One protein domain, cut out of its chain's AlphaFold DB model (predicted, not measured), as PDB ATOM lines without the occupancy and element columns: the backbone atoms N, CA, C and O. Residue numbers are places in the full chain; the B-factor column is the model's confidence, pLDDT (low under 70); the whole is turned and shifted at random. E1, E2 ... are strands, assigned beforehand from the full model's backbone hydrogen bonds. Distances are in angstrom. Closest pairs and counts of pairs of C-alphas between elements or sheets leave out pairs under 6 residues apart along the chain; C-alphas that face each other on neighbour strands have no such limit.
ATOM      1  N   ASN A 157     -32.579  10.232   9.144       94.06
ATOM      2  CA  ASN A 157     -33.575  10.706  10.110       94.06
ATOM      3  C   ASN A 157     -33.001  10.973  11.519       94.06
ATOM      4  O   ASN A 157     -33.555  10.526  12.522       94.06
ATOM      5  N   VAL A 158     -31.856  11.664  11.575       93.56
ATOM      6  CA  VAL A 158     -31.199  12.042  12.831       93.56
ATOM      7  C   VAL A 158     -32.042  13.100  13.546       93.56
ATOM      8  O   VAL A 158     -32.326  14.155  12.979       93.56
ATOM      9  N   THR A 159     -32.426  12.835  14.791       94.69
ATOM     10  CA  THR A 159     -33.205  13.747  15.636       94.69
ATOM     11  C   THR A 159     -32.604  13.827  17.028       94.69
ATOM     12  O   THR A 159     -32.236  12.810  17.611       94.69
ATOM     13  N   PHE A 160     -32.543  15.036  17.573       94.19
ATOM     14  CA  PHE A 160     -32.099  15.303  18.933       94.19
ATOM     15  C   PHE A 160     -33.000  16.376  19.533       94.19
ATOM     16  O   PHE A 160     -33.268  17.390  18.887       94.19
ATOM     17  N   GLU A 161     -33.467  16.134  20.751       92.75
ATOM     18  CA  GLU A 161     -34.186  17.115  21.554       92.75
ATOM     19  C   GLU A 161     -33.365  17.371  22.813       92.75
ATOM     20  O   GLU A 161     -33.010  16.428  23.523       92.75
ATOM     21  N   ASP A 162     -33.033  18.640  23.036       92.81
ATOM     22  CA  ASP A 162     -32.290  19.077  24.208       92.81
ATOM     23  C   ASP A 162     -33.260  19.388  25.349       92.81
ATOM     24  O   ASP A 162     -34.139  20.245  25.227       92.81
ATOM     25  N   PHE A 163     -33.111  18.654  26.441       90.94
ATOM     26  CA  PHE A 163     -33.870  18.799  27.676       90.94
ATOM     27  C   PHE A 163     -33.038  19.416  28.799       90.94
ATOM     28  O   PHE A 163     -33.550  19.554  29.915       90.94
ATOM     29  N   ASP A 164     -31.782  19.773  28.530       93.12
ATOM     30  CA  ASP A 164     -30.966  20.490  29.493       93.12
ATOM     31  C   ASP A 164     -31.475  21.934  29.662       93.12
ATOM     32  O   ASP A 164     -31.953  22.575  28.721       93.12
ATOM     33  N   LEU A 165     -31.486  22.419  30.906       91.44
ATOM     34  CA  LEU A 165     -32.035  23.734  31.258       91.44
ATOM     35  C   LEU A 165     -30.942  24.791  31.475       91.44
ATOM     36  O   LEU A 165     -31.271  25.952  31.745       91.44
ATOM     37  N   ASP A 166     -29.672  24.406  31.367       92.38
ATOM     38  CA  ASP A 166     -28.509  25.243  31.591       92.38
ATOM     39  C   ASP A 166     -27.907  25.728  30.264       92.38
ATOM     40  O   ASP A 166     -27.924  25.087  29.214       92.38
ATOM     41  N   ALA A 167     -27.386  26.955  30.276       85.81
ATOM     42  CA  ALA A 167     -26.821  27.536  29.068       85.81
ATOM     43  C   ALA A 167     -25.485  26.864  28.720       85.81
ATOM     44  O   ALA A 167     -24.541  26.936  29.503       85.81
ATOM     45  N   SER A 168     -25.351  26.406  27.473       86.56
ATOM     46  CA  SER A 168     -24.153  25.742  26.909       86.56
ATOM     47  C   SER A 168     -23.985  24.264  27.262       86.56
ATOM     48  O   SER A 168     -22.989  23.679  26.836       86.56
ATOM     49  N   ASP A 169     -24.948  23.675  27.962       87.50
ATOM     50  CA  ASP A 169     -25.015  22.240  28.193       87.50
ATOM     51  C   ASP A 169     -26.058  21.620  27.254       87.50
ATOM     52  O   ASP A 169     -26.896  22.319  26.686       87.50
ATOM     53  N   ILE A 170     -25.928  20.316  27.005       90.94
ATOM     54  CA  ILE A 170     -26.883  19.541  26.213       90.94
ATOM     55  C   ILE A 170     -27.196  18.247  26.953       90.94
ATOM     56  O   ILE A 170     -26.303  17.611  27.521       90.94
ATOM     57  N   GLY A 171     -28.452  17.822  26.908       89.94
ATOM     58  CA  GLY A 171     -28.893  16.614  27.589       89.94
ATOM     59  C   GLY A 171     -30.162  16.075  26.963       89.94
ATOM     60  O   GLY A 171     -31.183  16.749  26.929       89.94
ATOM     61  N   GLY A 172     -30.130  14.849  26.454       91.25
ATOM     62  CA  GLY A 172     -31.279  14.308  25.739       91.25
ATOM     63  C   GLY A 172     -30.975  13.041  24.965       91.25
ATOM     64  O   GLY A 172     -29.902  12.447  25.090       91.25
ATOM     65  N   ASN A 173     -31.946  12.611  24.162       92.19
ATOM     66  CA  ASN A 173     -31.826  11.399  23.362       92.19
ATOM     67  C   ASN A 173     -31.558  11.757  21.898       92.19
ATOM     68  O   ASN A 173     -32.391  12.386  21.242       92.19
ATOM     69  N   LEU A 174     -30.404  11.335  21.391       94.19
ATOM     70  CA  LEU A 174     -30.080  11.368  19.971       94.19
ATOM     71  C   LEU A 174     -30.572  10.064  19.346       94.19
ATOM     72  O   LEU A 174     -30.155   8.990  19.771       94.19
ATOM     73  N   THR A 175     -31.423  10.145  18.328       94.19
ATOM     74  CA  THR A 175     -31.912   8.973  17.589       94.19
ATOM     75  C   THR A 175     -31.697   9.121  16.098       94.19
ATOM     76  O   THR A 175     -31.686  10.231  15.573       94.19
ATOM     77  N   TRP A 176     -31.561   7.998  15.407       96.06
ATOM     78  CA  TRP A 176     -31.471   7.926  13.952       96.06
ATOM     79  C   TRP A 176     -32.092   6.622  13.459       96.06
ATOM     80  O   TRP A 176     -32.357   5.688  14.217       96.06
ATOM     81  N   VAL A 177     -32.323   6.559  12.157       94.56
ATOM     82  CA  VAL A 177     -32.612   5.327  11.433       94.56
ATOM     83  C   VAL A 177     -31.281   4.774  10.931       94.56
ATOM     84  O   VAL A 177     -30.518   5.487  10.275       94.56
ATOM     85  N   ALA A 178     -30.988   3.519  11.276       91.00
ATOM     86  CA  ALA A 178     -29.796   2.808  10.820       91.00
ATOM     87  C   ALA A 178     -29.714   2.763   9.284       91.00
ATOM     88  O   ALA A 178     -30.728   2.896   8.593       91.00
ATOM     89  N   ALA A 179     -28.505   2.580   8.751       91.12
ATOM     90  CA  ALA A 179     -28.304   2.443   7.314       91.12
ATOM     91  C   ALA A 179     -29.102   1.258   6.741       91.12
ATOM     92  O   ALA A 179     -29.256   0.226   7.391       91.12
ATOM     93  N   GLU A 180     -29.584   1.381   5.500       86.06
ATOM     94  CA  GLU A 180     -30.330   0.294   4.842       86.06
ATOM     95  C   GLU A 180     -29.468  -0.962   4.625       86.06
ATOM     96  O   GLU A 180     -29.982  -2.081   4.647       86.06
ATOM     97  N   ASN A 181     -28.154  -0.784   4.443       85.06
ATOM     98  CA  ASN A 181     -27.177  -1.859   4.324       85.06
ATOM     99  C   ASN A 181     -26.083  -1.714   5.393       85.06
ATOM    100  O   ASN A 181     -25.168  -0.911   5.247       85.06
ATOM    101  N   GLU A 182     -26.157  -2.518   6.455       87.81
ATOM    102  CA  GLU A 182     -25.157  -2.542   7.534       87.81
ATOM    103  C   GLU A 182     -24.131  -3.679   7.397       87.81
ATOM    104  O   GLU A 182     -23.395  -3.947   8.344       87.81
ATOM    105  N   ALA A 183     -24.052  -4.367   6.248       87.25
ATOM    106  CA  ALA A 183     -23.232  -5.578   6.098       87.25
ATOM    107  C   ALA A 183     -21.758  -5.394   6.513       87.25
ATOM    108  O   ALA A 183     -21.135  -6.341   6.996       87.25
ATOM    109  N   TYR A 184     -21.228  -4.178   6.353       87.50
ATOM    110  CA  TYR A 184     -19.852  -3.813   6.693       87.50
ATOM    111  C   TYR A 184     -19.754  -2.672   7.721       87.50
ATOM    112  O   TYR A 184     -18.651  -2.249   8.068       87.50
ATOM    113  N   VAL A 185     -20.885  -2.208   8.267       90.38
ATOM    114  CA  VAL A 185     -20.899  -1.217   9.353       90.38
ATOM    115  C   VAL A 185     -20.508  -1.923  10.650       90.38
ATOM    116  O   VAL A 185     -21.197  -2.830  11.115       90.38
ATOM    117  N   GLN A 186     -19.398  -1.502  11.260       88.50
ATOM    118  CA  GLN A 186     -18.959  -2.036  12.556       88.50
ATOM    119  C   GLN A 186     -19.468  -1.186  13.722       88.50
ATOM    120  O   GLN A 186     -19.925  -1.716  14.734       88.50
ATOM    121  N   HIS A 187     -19.394   0.137  13.563       88.19
ATOM    122  CA  HIS A 187     -19.764   1.103  14.584       88.19
ATOM    123  C   HIS A 187     -20.344   2.371  13.949       88.19
ATOM    124  O   HIS A 187     -19.980   2.724  12.830       88.19
ATOM    125  N   TYR A 188     -21.191   3.078  14.692       88.75
ATOM    126  CA  TYR A 188     -21.552   4.469  14.441       88.75
ATOM    127  C   TYR A 188     -20.722   5.373  15.345       88.75
ATOM    128  O   TYR A 188     -20.631   5.120  16.547       88.75
ATOM    129  N   VAL A 189     -20.152   6.437  14.786       88.88
ATOM    130  CA  VAL A 189     -19.400   7.435  15.554       88.88
ATOM    131  C   VAL A 189     -20.178   8.743  15.568       88.88
ATOM    132  O   VAL A 189     -20.589   9.252  14.526       88.88
ATOM    133  N   VAL A 190     -20.404   9.273  16.764       88.94
ATOM    134  CA  VAL A 190     -21.139  10.513  17.005       88.94
ATOM    135  C   VAL A 190     -20.136  11.594  17.375       88.94
ATOM    136  O   VAL A 190     -19.333  11.413  18.290       88.94
ATOM    137  N   TYR A 191     -20.208  12.732  16.692       87.06
ATOM    138  CA  TYR A 191     -19.349  13.884  16.938       87.06
ATOM    139  C   TYR A 191     -20.175  15.115  17.315       87.06
ATOM    140  O   TYR A 191     -21.241  15.352  16.748       87.06
ATOM    141  N   LEU A 192     -19.638  15.948  18.205       85.88
ATOM    142  CA  LEU A 192     -20.042  17.349  18.319       85.88
ATOM    143  C   LEU A 192     -19.234  18.164  17.310       85.88
ATOM    144  O   LEU A 192     -18.019  18.000  17.218       85.88
ATOM    145  N   ALA A 193     -19.884  19.038  16.545       84.81
ATOM    146  CA  ALA A 193     -19.224  19.825  15.507       84.81
ATOM    147  C   ALA A 193     -19.747  21.264  15.471       84.81
ATOM    148  O   ALA A 193     -20.920  21.522  15.726       84.81
ATOM    149  N   ILE A 194     -18.868  22.205  15.111       80.38
ATOM    150  CA  ILE A 194     -19.212  23.635  14.974       80.38
ATOM    151  C   ILE A 194     -20.045  23.894  13.704       80.38
ATOM    152  O   ILE A 194     -20.775  24.879  13.604       80.38
ATOM    153  N   SER A 195     -19.942  23.005  12.719       77.50
ATOM    154  CA  SER A 195     -20.649  23.090  11.445       77.50
ATOM    155  C   SER A 195     -20.861  21.697  10.860       77.50
ATOM    156  O   SER A 195     -20.243  20.731  11.295       77.50
ATOM    157  N   CYS A 196     -21.712  21.586   9.836       76.06
ATOM    158  CA  CYS A 196     -22.009  20.328   9.139       76.06
ATOM    159  C   CYS A 196     -20.834  19.757   8.316       76.06
ATOM    160  O   CYS A 196     -21.034  18.881   7.482       76.06
ATOM    161  N   ASN A 197     -19.620  20.281   8.497       70.69
ATOM    162  CA  ASN A 197     -18.394  19.769   7.905       70.69
ATOM    163  C   ASN A 197     -17.473  19.229   9.010       70.69
ATOM    164  O   ASN A 197     -17.403  19.765  10.115       70.69
ATOM    165  N   ILE A 198     -16.724  18.176   8.694       67.19
ATOM    166  CA  ILE A 198     -15.904  17.455   9.679       67.19
ATOM    167  C   ILE A 198     -14.677  18.255  10.160       67.19
ATOM    168  O   ILE A 198     -13.961  17.840  11.063       67.19
ATOM    169  N   SER A 199     -14.413  19.432   9.578       63.81
ATOM    170  CA  SER A 199     -13.174  20.191   9.797       63.81
ATOM    171  C   SER A 199     -12.957  20.697  11.228       63.81
ATOM    172  O   SER A 199     -11.841  21.095  11.536       63.81
ATOM    173  N   ASN A 200     -13.983  20.693  12.087       65.06
ATOM    174  CA  ASN A 200     -13.892  21.103  13.495       65.06
ATOM    175  C   ASN A 200     -14.860  20.287  14.374       65.06
ATOM    176  O   ASN A 200     -15.759  20.852  15.004       65.06
ATOM    177  N   SER A 201     -14.714  18.961  14.368       73.44
ATOM    178  CA  SER A 201     -15.524  18.046  15.174       73.44
ATOM    179  C   SER A 201     -14.723  17.381  16.302       73.44
ATOM    180  O   SER A 201     -13.557  17.037  16.118       73.44
ATOM    181  N   SER A 202     -15.353  17.162  17.457       76.00
ATOM    182  CA  SER A 202     -14.831  16.370  18.579       76.00
ATOM    183  C   SER A 202     -15.697  15.133  18.796       76.00
ATOM    184  O   SER A 202     -16.923  15.241  18.815       76.00
ATOM    185  N   GLU A 203     -15.078  13.963  18.946       76.75
ATOM    186  CA  GLU A 203     -15.801  12.704  19.158       76.75
ATOM    187  C   GLU A 203     -16.563  12.737  20.487       76.75
ATOM    188  O   GLU A 203     -16.001  13.088  21.523       76.75
ATOM    189  N   ALA A 204     -17.847  12.389  20.437       76.06
ATOM    190  CA  ALA A 204     -18.732  12.323  21.592       76.06
ATOM    191  C   ALA A 204     -18.968  10.874  22.043       76.06
ATOM    192  O   ALA A 204     -18.947  10.599  23.240       76.06
ATOM    193  N   ALA A 205     -19.179   9.946  21.101       78.38
ATOM    194  CA  ALA A 205     -19.382   8.528  21.400       78.38
ATOM    195  C   ALA A 205     -19.131   7.629  20.179       78.38
ATOM    196  O   ALA A 205     -19.308   8.055  19.040       78.38
ATOM    197  N   THR A 206     -18.832   6.354  20.435       82.31
ATOM    198  CA  THR A 206     -18.785   5.279  19.434       82.31
ATOM    199  C   THR A 206     -19.727   4.149  19.870       82.31
ATOM    200  O   THR A 206     -19.669   3.692  21.011       82.31
ATOM    201  N   LEU A 207     -20.612   3.705  18.977       82.38
ATOM    202  CA  LEU A 207     -21.691   2.742  19.230       82.38
ATOM    203  C   LEU A 207     -21.599   1.570  18.261       82.38
ATOM    204  O   LEU A 207     -21.181   1.757  17.130       82.38
ATOM    205  N   LEU A 208     -22.024   0.373  18.660       83.31
ATOM    206  CA  LEU A 208     -22.046  -0.791  17.762       83.31
ATOM    207  C   LEU A 208     -23.095  -0.626  16.650       83.31
ATOM    208  O   LEU A 208     -24.100   0.065  16.842       83.31
ATOM    209  N   SER A 209     -22.892  -1.291  15.511       78.69
ATOM    210  CA  SER A 209     -23.904  -1.372  14.447       78.69
ATOM    211  C   SER A 209     -25.250  -1.907  14.955       78.69
ATOM    212  O   SER A 209     -25.321  -2.629  15.954       78.69
ATOM    213  N   GLY A 210     -26.344  -1.470  14.325       75.94
ATOM    214  CA  GLY A 210     -27.708  -1.703  14.808       75.94
ATOM    215  C   GLY A 210     -28.143  -0.846  16.009       75.94
ATOM    216  O   GLY A 210     -29.310  -0.903  16.404       75.94
ATOM    217  N   SER A 211     -27.259  -0.025  16.591       78.50
ATOM    218  CA  SER A 211     -27.665   0.991  17.575       78.50
ATOM    219  C   SER A 211     -28.460   2.099  16.879       78.50
ATOM    220  O   SER A 211     -28.010   2.636  15.870       78.50
ATOM    221  N   ALA A 212     -29.622   2.460  17.428       80.06
ATOM    222  CA  ALA A 212     -30.508   3.497  16.877       80.06
ATOM    223  C   ALA A 212     -30.681   4.716  17.805       80.06
ATOM    224  O   ALA A 212     -31.444   5.632  17.492       80.06
ATOM    225  N   ALA A 213     -30.027   4.703  18.971       79.06
ATOM    226  CA  ALA A 213     -30.151   5.755  19.971       79.06
ATOM    227  C   ALA A 213     -28.898   5.890  20.850       79.06
ATOM    228  O   ALA A 213     -28.212   4.901  21.123       79.06
ATOM    229  N   LEU A 214     -28.660   7.110  21.337       82.38
ATOM    230  CA  LEU A 214     -27.682   7.466  22.363       82.38
ATOM    231  C   LEU A 214     -28.312   8.457  23.346       82.38
ATOM    232  O   LEU A 214     -28.749   9.535  22.941       82.38
ATOM    233  N   THR A 215     -28.269   8.139  24.639       80.00
ATOM    234  CA  THR A 215     -28.559   9.116  25.693       80.00
ATOM    235  C   THR A 215     -27.300   9.927  25.981       80.00
ATOM    236  O   THR A 215     -26.283   9.363  26.386       80.00
ATOM    237  N   VAL A 216     -27.369  11.240  25.773       77.25
ATOM    238  CA  VAL A 216     -26.318  12.182  26.166       77.25
ATOM    239  C   VAL A 216     -26.661  12.689  27.562       77.25
ATOM    240  O   VAL A 216     -27.641  13.410  27.738       77.25
ATOM    241  N   GLU A 217     -25.885  12.265  28.556       66.81
ATOM    242  CA  GLU A 217     -25.975  12.777  29.926       66.81
ATOM    243  C   GLU A 217     -25.013  13.968  30.058       66.81
ATOM    244  O   GLU A 217     -23.857  13.879  29.631       66.81
TER     245      GLU A 217
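This is residues 157 to 217 of the 225 residues of the protein "Hypothetical protein" of Symbiodinium natans (UniProt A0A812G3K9). A three-stranded antiparallel sheet, E1 - E2 - E5, and a two-stranded hairpin, E3 and E4, spread apart as a loose V, joined at one end by the links E2 to E3 and E4 to E5. The 61 printed residues hold five named strands, E1 to E5, and no named helix: all strand. The whole is only just loose, close to compact, with radius of gyration 12.7 A and spans of 40 by 25 by 18 A.

E1, residues 157 to 162, begins at C-alpha 157 (-33.575, 10.706, 10.110) and is 16.4 A long. E2 is residues 172 to 177, 16.9 A; E5, 213 to 216, 9.7 A, ends at (-26.318, 12.182, 26.166). E3 is residues 187 to 193, 18.8 A; E4, 201 to 208, 20.1 A, bends by 58 degrees at residue 204.

E1 and E2 form a hairpin; N 159 and O 175 are 2.8 A apart. E2 and E5 pair by N 174 and O 214, 2.9 A. E3 and E4, antiparallel, pair by N 188 and O 207, 2.8 A. E4 and E5 are near each other; E2 and E3 are apart.

The printed part has no cut and no long link. Residues 198 to 200 and 217 have pLDDT under 70.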